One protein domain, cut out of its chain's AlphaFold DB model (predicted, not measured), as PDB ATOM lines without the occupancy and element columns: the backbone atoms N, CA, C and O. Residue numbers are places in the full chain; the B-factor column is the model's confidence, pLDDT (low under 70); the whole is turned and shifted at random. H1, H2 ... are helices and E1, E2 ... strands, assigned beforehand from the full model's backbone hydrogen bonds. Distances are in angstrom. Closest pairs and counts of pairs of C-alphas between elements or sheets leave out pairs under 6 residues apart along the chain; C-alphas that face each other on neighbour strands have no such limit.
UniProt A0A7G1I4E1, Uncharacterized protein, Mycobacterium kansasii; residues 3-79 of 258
ATOM      1  N   THR A   3      19.106   1.675  33.056       92.44
ATOM      2  CA  THR A   3      18.425   0.852  32.045       92.44
ATOM      3  C   THR A   3      17.008   1.333  31.735       92.44
ATOM      4  O   THR A   3      16.409   0.860  30.771       92.44
ATOM      5  N   SER A   4      16.460   2.263  32.530       92.38
ATOM      6  CA  SER A   4      15.020   2.527  32.626       92.38
ATOM      7  C   SER A   4      14.244   1.296  33.115       92.38
ATOM      8  O   SER A   4      14.825   0.258  33.435       92.38
ATOM      9  N   ALA A   5      12.920   1.427  33.193       95.50
ATOM     10  CA  ALA A   5      12.021   0.369  33.631       95.50
ATOM     11  C   ALA A   5      12.122  -0.889  32.746       95.50
ATOM     12  O   ALA A   5      11.809  -0.843  31.554       95.50
ATOM     13  N   ILE A   6      12.476  -2.018  33.360       96.25
ATOM     14  CA  ILE A   6      12.467  -3.359  32.776       96.25
ATOM     15  C   ILE A   6      11.264  -4.124  33.354       96.25
ATOM     16  O   ILE A   6      11.240  -4.424  34.551       96.25
ATOM     17  N   PRO A   7      10.246  -4.449  32.537       96.38
ATOM     18  CA  PRO A   7       9.128  -5.278  32.976       96.38
ATOM     19  C   PRO A   7       9.568  -6.711  33.303       96.38
ATOM     20  O   PRO A   7      10.286  -7.338  32.523       96.38
ATOM     21  N   TYR A   8       9.070  -7.258  34.411       95.75
ATOM     22  CA  TYR A   8       9.284  -8.645  34.822       95.75
ATOM     23  C   TYR A   8       8.001  -9.234  35.420       95.75
ATOM     24  O   TYR A   8       7.637  -8.971  36.566       95.75
ATOM     25  N   GLY A   9       7.274 -10.033  34.636       93.81
ATOM     26  CA  GLY A   9       5.949 -10.512  35.040       93.81
ATOM     27  C   GLY A   9       4.980  -9.343  35.260       93.81
ATOM     28  O   GLY A   9       4.677  -8.618  34.318       93.81
ATOM     29  N   ASN A  10       4.508  -9.167  36.499       95.44
ATOM     30  CA  ASN A  10       3.659  -8.036  36.912       95.44
ATOM     31  C   ASN A  10       4.436  -6.951  37.684       95.44
ATOM     32  O   ASN A  10       3.826  -6.022  38.212       95.44
ATOM     33  N   GLU A  11       5.756  -7.089  37.783       96.38
ATOM     34  CA  GLU A  11       6.652  -6.159  38.461       96.38
ATOM     35  C   GLU A  11       7.525  -5.415  37.447       96.38
ATOM     36  O   GLU A  11       7.569  -5.732  36.256       96.38
ATOM     37  N   ILE A  12       8.218  -4.397  37.935       97.06
ATOM     38  CA  ILE A  12       9.231  -3.647  37.202       97.06
ATOM     39  C   ILE A  12      10.477  -3.585  38.079       97.06
ATOM     40  O   ILE A  12      10.362  -3.405  39.295       97.06
ATOM     41  N   PHE A  13      11.647  -3.692  37.467       97.56
ATOM     42  CA  PHE A  13      12.901  -3.286  38.088       97.56
ATOM     43  C   PHE A  13      13.694  -2.392  37.136       97.56
ATOM     44  O   PHE A  13      13.437  -2.368  35.933       97.56
ATOM     45  N   ASP A  14      14.654  -1.654  37.663       97.25
ATOM     46  CA  ASP A  14      15.643  -0.922  36.884       97.25
ATOM     47  C   ASP A  14      17.027  -1.106  37.507       97.25
ATOM     48  O   ASP A  14      17.161  -1.506  38.669       97.25
ATOM     49  N   ILE A  15      18.056  -0.893  36.691       97.44
ATOM     50  CA  ILE A  15      19.449  -0.987  37.108       97.44
ATOM     51  C   ILE A  15      20.125   0.347  36.817       97.44
ATOM     52  O   ILE A  15      20.106   0.831  35.682       97.44
ATOM     53  N   GLU A  16      20.769   0.914  37.832       97.00
ATOM     54  CA  GLU A  16      21.430   2.205  37.765       97.00
ATOM     55  C   GLU A  16      22.916   2.093  38.098       97.00
ATOM     56  O   GLU A  16      23.299   1.636  39.168       97.00
ATOM     57  N   PHE A  17      23.773   2.582  37.208       97.12
ATOM     58  CA  PHE A  17      25.143   2.923  37.566       97.12
ATOM     59  C   PHE A  17      25.160   4.276  38.280       97.12
ATOM     60  O   PHE A  17      24.853   5.318  37.676       97.12
ATOM     61  N   ASP A  18      25.561   4.239  39.544       97.62
ATOM     62  CA  ASP A  18      25.884   5.380  40.385       97.62
ATOM     63  C   ASP A  18      27.408   5.538  40.436       97.62
ATOM     64  O   ASP A  18      28.127   4.798  41.107       97.62
ATOM     65  N   PHE A  19      27.909   6.512  39.677       97.62
ATOM     66  CA  PHE A  19      29.334   6.831  39.589       97.62
ATOM     67  C   PHE A  19      29.788   7.867  40.628       97.62
ATOM     68  O   PHE A  19      30.899   8.387  40.509       97.62
ATOM     69  N   ILE A  20      28.933   8.221  41.593       97.69
ATOM     70  CA  ILE A  20      29.304   9.039  42.755       97.69
ATOM     71  C   ILE A  20      29.689   8.105  43.900       97.69
ATOM     72  O   ILE A  20      30.810   8.185  44.399       97.69
ATOM     73  N   ASP A  21      28.789   7.187  44.257       98.12
ATOM     74  CA  ASP A  21      29.029   6.202  45.319       98.12
ATOM     75  C   ASP A  21      29.684   4.908  44.796       98.12
ATOM     76  O   ASP A  21      30.038   4.025  45.577       98.12
ATOM     77  N   HIS A  22      29.903   4.814  43.479       98.12
ATOM     78  CA  HIS A  22      30.541   3.683  42.797       98.12
ATOM     79  C   HIS A  22      29.823   2.355  43.058       98.12
ATOM     80  O   HIS A  22      30.400   1.364  43.513       98.12
ATOM     81  N   GLN A  23      28.536   2.335  42.722       98.31
ATOM     82  CA  GLN A  23      27.649   1.192  42.906       98.31
ATOM     83  C   GLN A  23      26.735   0.992  41.691       98.31
ATOM     84  O   GLN A  23      26.305   1.943  41.042       98.31
ATOM     85  N   LEU A  24      26.431  -0.265  41.388       98.38
ATOM     86  CA  LEU A  24      25.311  -0.645  40.540       98.38
ATOM     87  C   LEU A  24      24.109  -0.884  41.453       98.38
ATOM     88  O   LEU A  24      24.125  -1.822  42.248       98.38
ATOM     89  N   VAL A  25      23.090  -0.041  41.367       98.31
ATOM     90  CA  VAL A  25      21.869  -0.131  42.172       98.31
ATOM     91  C   VAL A  25      20.799  -0.849  41.366       98.31
ATOM     92  O   VAL A  25      20.547  -0.486  40.224       98.31
ATOM     93  N   ILE A  26      20.158  -1.857  41.949       98.12
ATOM     94  CA  ILE A  26      19.005  -2.536  41.356       98.12
ATOM     95  C   ILE A  26      17.789  -2.191  42.205       98.12
ATOM     96  O   ILE A  26      17.737  -2.553  43.384       98.12
ATOM     97  N   CYS A  27      16.828  -1.497  41.604       97.38
ATOM     98  CA  CYS A  27      15.609  -1.024  42.251       97.38
ATOM     99  C   CYS A  27      14.404  -1.811  41.744       97.38
ATOM    100  O   CYS A  27      14.245  -2.006  40.545       97.38
ATOM    101  N   SER A  28      13.536  -2.252  42.653       96.62
ATOM    102  CA  SER A  28      12.289  -2.943  42.327       96.62
ATOM    103  C   SER A  28      11.069  -2.080  42.626       96.62
ATOM    104  O   SER A  28      11.010  -1.373  43.633       96.62
ATOM    105  N   SER A  29      10.025  -2.249  41.816       95.81
ATOM    106  CA  SER A  29       8.672  -1.738  42.065       95.81
ATOM    107  C   SER A  29       8.053  -2.200  43.394       95.81
ATOM    108  O   SER A  29       7.106  -1.575  43.869       95.81
ATOM    109  N   THR A  30       8.593  -3.242  44.037       93.50
ATOM    110  CA  THR A  30       8.182  -3.687  45.383       93.50
ATOM    111  C   THR A  30       8.813  -2.863  46.514       93.50
ATOM    112  O   THR A  30       8.495  -3.070  47.685       93.50
ATOM    113  N   GLY A  31       9.713  -1.930  46.181       94.06
ATOM    114  CA  GLY A  31      10.506  -1.148  47.129       94.06
ATOM    115  C   GLY A  31      11.789  -1.845  47.592       94.06
ATOM    116  O   GLY A  31      12.573  -1.244  48.325       94.06
ATOM    117  N   ALA A  32      12.031  -3.092  47.174       95.62
ATOM    118  CA  ALA A  32      13.297  -3.771  47.420       95.62
ATOM    119  C   ALA A  32      14.421  -3.157  46.573       95.62
ATOM    120  O   ALA A  32      14.223  -2.827  45.403       95.62
ATOM    121  N   ASN A  33      15.617  -3.050  47.153       96.12
ATOM    122  CA  ASN A  33      16.824  -2.685  46.424       96.12
ATOM    123  C   ASN A  33      18.027  -3.533  46.856       96.12
ATOM    124  O   ASN A  33      18.063  -4.095  47.959       96.12
ATOM    125  N   ARG A  34      19.004  -3.653  45.960       98.00
ATOM    126  CA  ARG A  34      20.334  -4.213  46.229       98.00
ATOM    127  C   ARG A  34      21.381  -3.445  45.443       98.00
ATOM    128  O   ARG A  34      21.055  -2.740  44.492       98.00
ATOM    129  N   THR A  35      22.632  -3.605  45.847       98.25
ATOM    130  CA  THR A  35      23.768  -2.919  45.238       98.25
ATOM    131  C   THR A  35      24.903  -3.892  44.961       98.25
ATOM    132  O   THR A  35      25.203  -4.723  45.816       98.25
ATOM    133  N   VAL A  36      25.578  -3.720  43.829       98.44
ATOM    134  CA  VAL A  36      26.856  -4.366  43.495       98.44
ATOM    135  C   VAL A  36      27.943  -3.294  43.482       98.44
ATOM    136  O   VAL A  36      27.752  -2.227  42.900       98.44
ATOM    137  N   ARG A  37      29.083  -3.540  44.136       98.31
ATOM    138  CA  ARG A  37      30.172  -2.545  44.206       98.31
ATOM    139  C   ARG A  37      30.891  -2.431  42.864       98.31
ATOM    140  O   ARG A  37      31.300  -3.452  42.305       98.31
ATOM    141  N   LEU A  38      31.102  -1.198  42.399       98.25
ATOM    142  CA  LEU A  38      31.958  -0.889  41.254       98.25
ATOM    143  C   LEU A  38      33.389  -0.668  41.756       98.25
ATOM    144  O   LEU A  38      33.727   0.365  42.331       98.25
ATOM    145  N   GLU A  39      34.226  -1.679  41.581       98.06
ATOM    146  CA  GLU A  39      35.613  -1.723  42.045       98.06
ATOM    147  C   GLU A  39      36.414  -2.663  41.134       98.06
ATOM    148  O   GLU A  39      35.798  -3.405  40.365       98.06
ATOM    149  N   PRO A  40      37.760  -2.653  41.180       98.25
ATOM    150  CA  PRO A  40      38.559  -3.547  40.348       98.25
ATOM    151  C   PRO A  40      38.208  -5.021  40.605       98.25
ATOM    152  O   PRO A  40      38.532  -5.572  41.659       98.25
ATOM    153  N   LYS A  41      37.526  -5.645  39.642       98.00
ATOM    154  CA  LYS A  41      37.183  -7.070  39.576       98.00
ATOM    155  C   LYS A  41      36.977  -7.453  38.117       98.00
ATOM    156  O   LYS A  41      36.710  -6.579  37.294       98.00
ATOM    157  N   SER A  42      37.115  -8.738  37.804       98.38
ATOM    158  CA  SER A  42      36.919  -9.196  36.432       98.38
ATOM    159  C   SER A  42      35.484  -8.970  35.950       98.38
ATOM    160  O   SER A  42      34.547  -8.944  36.755       98.38
ATOM    161  N   VAL A  43      35.295  -8.860  34.633       97.44
ATOM    162  CA  VAL A  43      33.956  -8.865  34.026       97.44
ATOM    163  C   VAL A  43      33.190 -10.133  34.420       97.44
ATOM    164  O   VAL A  43      32.003 -10.041  34.727       97.44
ATOM    165  N   ALA A  44      33.861 -11.287  34.511       98.31
ATOM    166  CA  ALA A  44      33.267 -12.536  34.988       98.31
ATOM    167  C   ALA A  44      32.730 -12.446  36.422       98.31
ATOM    168  O   ALA A  44      31.591 -12.853  36.673       98.31
ATOM    169  N   ASP A  45      33.501 -11.867  37.345       98.50
ATOM    170  CA  ASP A  45      33.073 -11.684  38.735       98.50
ATOM    171  C   ASP A  45      31.921 -10.679  38.835       98.50
ATOM    172  O   ASP A  45      30.920 -10.950  39.499       98.50
ATOM    173  N   PHE A  46      32.019  -9.542  38.137       98.12
ATOM    174  CA  PHE A  46      30.960  -8.531  38.109       98.12
ATOM    175  C   PHE A  46      29.656  -9.081  37.514       98.12
ATOM    176  O   PHE A  46      28.570  -8.835  38.048       98.12
ATOM    177  N   TYR A  47      29.753  -9.862  36.435       97.62
ATOM    178  CA  TYR A  47      28.618 -10.543  35.822       97.62
ATOM    179  C   TYR A  47      27.979 -11.535  36.797       97.62
ATOM    180  O   TYR A  47      26.769 -11.482  37.011       97.62
ATOM    181  N   ALA A  48      28.770 -12.400  37.440       98.00
ATOM    182  CA  ALA A  48      28.257 -13.355  38.417       98.00
ATOM    183  C   ALA A  48      27.563 -12.655  39.601       98.00
ATOM    184  O   ALA A  48      26.428 -13.002  39.931       98.00
ATOM    185  N   GLU A  49      28.195 -11.632  40.188       98.25
ATOM    186  CA  GLU A  49      27.644 -10.852  41.305       98.25
ATOM    187  C   GLU A  49      26.322 -10.166  40.919       98.25
ATOM    188  O   GLU A  49      25.341 -10.234  41.663       98.25
ATOM    189  N   THR A  50      26.252  -9.581  39.720       97.81
ATOM    190  CA  THR A  50      25.036  -8.933  39.201       97.81
ATOM    191  C   THR A  50      23.901  -9.936  38.993       97.81
ATOM    192  O   THR A  50      22.777  -9.702  39.443       97.81
ATOM    193  N   MET A  51      24.177 -11.081  38.358       97.88
ATOM    194  CA  MET A  51      23.161 -12.107  38.096       97.88
ATOM    195  C   MET A  51      22.658 -12.766  39.386       97.88
ATOM    196  O   MET A  51      21.457 -13.017  39.516       97.88
ATOM    197  N   THR A  52      23.542 -13.002  40.360       98.06
ATOM    198  CA  THR A  52      23.156 -13.466  41.699       98.06
ATOM    199  C   THR A  52      22.281 -12.434  42.403       98.06
ATOM    200  O   THR A  52      21.219 -12.791  42.905       98.06
ATOM    201  N   THR A  53      22.661 -11.155  42.374       98.06
ATOM    202  CA  THR A  53      21.888 -10.077  43.010       98.06
ATOM    203  C   THR A  53      20.484  -9.947  42.410       98.06
ATOM    204  O   THR A  53      19.502  -9.809  43.142       98.06
ATOM    205  N   LEU A  54      20.360 -10.049  41.082       97.50
ATOM    206  CA  LEU A  54      19.066 -10.097  40.397       97.50
ATOM    207  C   LEU A  54      18.224 -11.297  40.854       97.50
ATOM    208  O   LEU A  54      17.045 -11.136  41.165       97.50
ATOM    209  N   ALA A  55      18.817 -12.491  40.945       96.75
ATOM    210  CA  ALA A  55      18.115 -13.688  41.407       96.75
ATOM    211  C   ALA A  55      17.647 -13.573  42.872       96.75
ATOM    212  O   ALA A  55      16.521 -13.959  43.181       96.75
ATOM    213  N   GLU A  56      18.467 -13.002  43.758       95.94
ATOM    214  CA  GLU A  56      18.118 -12.750  45.165       95.94
ATOM    215  C   GLU A  56      16.973 -11.745  45.330       95.94
ATOM    216  O   GLU A  56      16.175 -11.860  46.263       95.94
ATOM    217  N   LEU A  57      16.869 -10.774  44.419       96.12
ATOM    218  CA  LEU A  57      15.750  -9.835  44.346       96.12
ATOM    219  C   LEU A  57      14.476 -10.438  43.734       96.12
ATOM    220  O   LEU A  57      13.442  -9.777  43.733       96.12
ATOM    221  N   GLY A  58      14.528 -11.679  43.239       95.75
ATOM    222  CA  GLY A  58      13.397 -12.341  42.589       95.75
ATOM    223  C   GLY A  58      13.291 -12.080  41.084       95.75
ATOM    224  O   GLY A  58      12.267 -12.409  40.491       95.75
ATOM    225  N   PHE A  59      14.349 -11.559  40.453       96.50
ATOM    226  CA  PHE A  59      14.427 -11.263  39.017       96.50
ATOM    227  C   PHE A  59      15.447 -12.149  38.280       96.50
ATOM    228  O   PHE A  59      16.356 -11.621  37.630       96.50
ATOM    229  N   PRO A  60      15.359 -13.497  38.337       95.56
ATOM    230  CA  PRO A  60      16.258 -14.338  37.558       95.56
ATOM    231  C   PRO A  60      16.094 -14.005  36.071       95.56
ATOM    232  O   PRO A  60      15.020 -14.170  35.488       95.56
ATOM    233  N   THR A  61      17.171 -13.493  35.482       93.88
ATOM    234  CA  THR A  61      17.188 -12.912  34.139       93.88
ATOM    235  C   THR A  61      18.114 -13.727  33.243       93.88
ATOM    236  O   THR A  61      19.057 -14.360  33.712       93.88
ATOM    237  N   SER A  62      17.845 -13.734  31.940       92.50
ATOM    238  CA  SER A  62      18.769 -14.250  30.932       92.50
ATOM    239  C   SER A  62      19.072 -13.127  29.952       92.50
ATOM    240  O   SER A  62      18.151 -12.483  29.449       92.50
ATOM    241  N   ILE A  63      20.357 -12.882  29.715       92.75
ATOM    242  CA  ILE A  63      20.843 -11.905  28.741       92.75
ATOM    243  C   ILE A  63      21.747 -12.598  27.724       92.75
ATOM    244  O   ILE A  63      22.246 -13.700  27.966       92.75
ATOM    245  N   GLN A  64      21.986 -11.939  26.591       91.94
ATOM    246  CA  GLN A  64      23.071 -12.334  25.700       91.94
ATOM    247  C   GLN A  64      24.395 -12.262  26.470       91.94
ATOM    248  O   GLN A  64      24.699 -11.250  27.096       91.94
ATOM    249  N   SER A  65      25.169 -13.345  26.452       93.69
ATOM    250  CA  SER A  65      26.321 -13.522  27.343       93.69
ATOM    251  C   SER A  65      27.634 -12.953  26.800       93.69
ATOM    252  O   SER A  65      28.694 -13.349  27.274       93.69
ATOM    253  N   HIS A  66      27.582 -12.065  25.809       94.12
ATOM    254  CA  HIS A  66      28.741 -11.410  25.198       94.12
ATOM    255  C   HIS A  66      28.384  -9.965  24.810       94.12
ATOM    256  O   HIS A  66      27.200  -9.680  24.572       94.12
ATOM    257  N   PRO A  67      29.374  -9.057  24.714       92.94
ATOM    258  CA  PRO A  67      29.133  -7.682  24.298       92.94
ATOM    259  C   PRO A  67      28.711  -7.607  22.825       92.94
ATOM    260  O   PRO A  67      29.036  -8.485  22.021       92.94
ATOM    261  N   ASN A  68      27.978  -6.547  22.487       92.50
ATOM    262  CA  ASN A  68      27.695  -6.143  21.109       92.50
ATOM    263  C   ASN A  68      28.699  -5.062  20.691       92.50
ATOM    264  O   ASN A  68      29.177  -4.332  21.554       92.50
ATOM    265  N   GLU A  69      28.960  -4.927  19.390       90.12
ATOM    266  CA  GLU A  69      29.755  -3.833  18.792       90.12
ATOM    267  C   GLU A  69      31.238  -3.796  19.202       90.12
ATOM    268  O   GLU A  69      31.956  -2.860  18.865       90.12
ATOM    269  N   VAL A  70      31.729  -4.847  19.864       88.56
ATOM    270  CA  VAL A  70      33.121  -4.985  20.319       88.56
ATOM    271  C   VAL A  70      33.751  -6.222  19.685       88.56
ATOM    272  O   VAL A  70      33.095  -7.257  19.601       88.56
ATOM    273  N   ASP A  71      35.011  -6.135  19.250       88.56
ATOM    274  CA  ASP A  71      35.794  -7.255  18.709       88.56
ATOM    275  C   ASP A  71      37.192  -7.308  19.367       88.56
ATOM    276  O   ASP A  71      37.920  -6.314  19.287       88.56
ATOM    277  N   PRO A  72      37.593  -8.422  20.018       90.81
ATOM    278  CA  PRO A  72      36.820  -9.648  20.245       90.81
ATOM    279  C   PRO A  72      35.665  -9.448  21.243       90.81
ATOM    280  O   PRO A  72      35.740  -8.593  22.117       90.81
ATOM    281  N   ALA A  73      34.612 -10.269  21.144       92.38
ATOM    282  CA  ALA A  73      33.481 -10.280  22.081       92.38
ATOM    283  C   ALA A  73      33.578 -11.463  23.068       92.38
ATOM    284  O   ALA A  73      32.908 -12.485  22.864       92.38
ATOM    285  N   PRO A  74      34.426 -11.383  24.116       94.88
ATOM    286  CA  PRO A  74      34.535 -12.451  25.099       94.88
ATOM    287  C   PRO A  74      33.205 -12.643  25.825       94.88
ATOM    288  O   PRO A  74      32.424 -11.709  26.026       94.88
ATOM    289  N   ARG A  75      32.929 -13.880  26.236       96.88
ATOM    290  CA  ARG A  75      31.750 -14.150  27.054       96.88
ATOM    291  C   ARG A  75      31.936 -13.530  28.426       96.88
ATOM    292  O   ARG A  75      32.960 -13.769  29.055       96.88
ATOM    293  N   PHE A  76      30.918 -12.839  28.930       97.00
ATOM    294  CA  PHE A  76      30.997 -12.144  30.214       97.00
ATOM    295  C   PHE A  76      31.436 -13.073  31.347       97.00
ATOM    296  O   PHE A  76      32.334 -12.726  32.091       97.00
ATOM    297  N   ALA A  77      30.888 -14.289  31.419       97.56
ATOM    298  CA  ALA A  77      31.233 -15.276  32.448       97.56
ATOM    299  C   ALA A  77      32.653 -15.874  32.332       97.56
ATOM    300  O   ALA A  77      33.084 -16.587  33.235       97.56
ATOM    301  N   GLU A  78      33.348 -15.646  31.217       97.81
ATOM    302  CA  GLU A  78      34.681 -16.192  30.923       97.81
ATOM    303  C   GLU A  78      35.755 -15.084  30.883       97.81
ATOM    304  O   GLU A  78      36.950 -15.383  30.873       97.81
ATOM    305  N   ASP A  79      35.349 -13.811  30.879       97.38
ATOM    306  CA  ASP A  79      36.241 -12.659  30.772       97.38
ATOM    307  C   ASP A  79      36.886 -12.310  32.119       97.38
ATOM    308  O   ASP A  79      36.358 -11.549  32.935       97.38
TER     309      ASP A  79
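Overview. This is residues 3 to 79 of the 258 residues of an uncharacterized protein of Mycobacterium kansasii (UniProt A0A7G1I4E1). A twisted sheet of four strands has one helix, H1, running along one face, and a long tail without a named element, residues 57 to 79, loops out past the helix and folds back toward its beginning. The printed part has 77 residues, with E1, E2, E3, E4 and H1 following in that order. The sheet, in the order E1, E2, E3, E4, is antiparallel; the class is mixed, helices and strands, with 36 residues in named elements, under half. The whole is compact, radius of gyration of the C-alphas 13.1 A, spanning 38 by 28 by 21 A.

Arrangement. E1, residues 6 to 8, and E2, residues 11 to 18, form an antiparallel hairpin, with N 6 and O 13 2.8 A apart, within hydrogen-bond range. E3, residues 23 to 28, forms a hairpin with E2, N 16 to O 25 being 2.8 A. The pairing of E2 is staggered: residues 11 to 13 pair with E1, and 13 to 18 with E3. E4, residues 33 to 37, forms a hairpin with E3, N 24 to O 36 being 2.8 A. These strands make a meander, each the antiparallel neighbour of the one before. E1 is apart from E3 and E4. H1, residues 43 to 56, is on the sheet at a height of 9.6 A, making two layers, a helix on one face of a sheet. It lies over E4 and only just over E3, where 3 of its C-alphas fall. It runs along the strands, at 15 degrees to E4 on the local plane; their closest C-alphas, of Val 36 and Thr 50, are 6.5 A apart. In H1 every O i to N i+4 pair is within hydrogen-bond range.

Along the chain. E1 begins at C-alpha 6 (12.467, -3.359, 32.776) and is 6.5 A long. E2 is 22.5 A, E3 15.9 A and E4 13.5 A. H1, 19.7 A, ends at C-alpha 56 (18.118, -12.750, 45.165).

Size, cuts and confidence. The C-alphas farthest apart, of Thr 30 and Pro 72, are 38.6 A apart. The printed part has no cut, and the four links between named elements are tight. Mean pLDDT of the printed part is 96.1, and no printed residue is under 70.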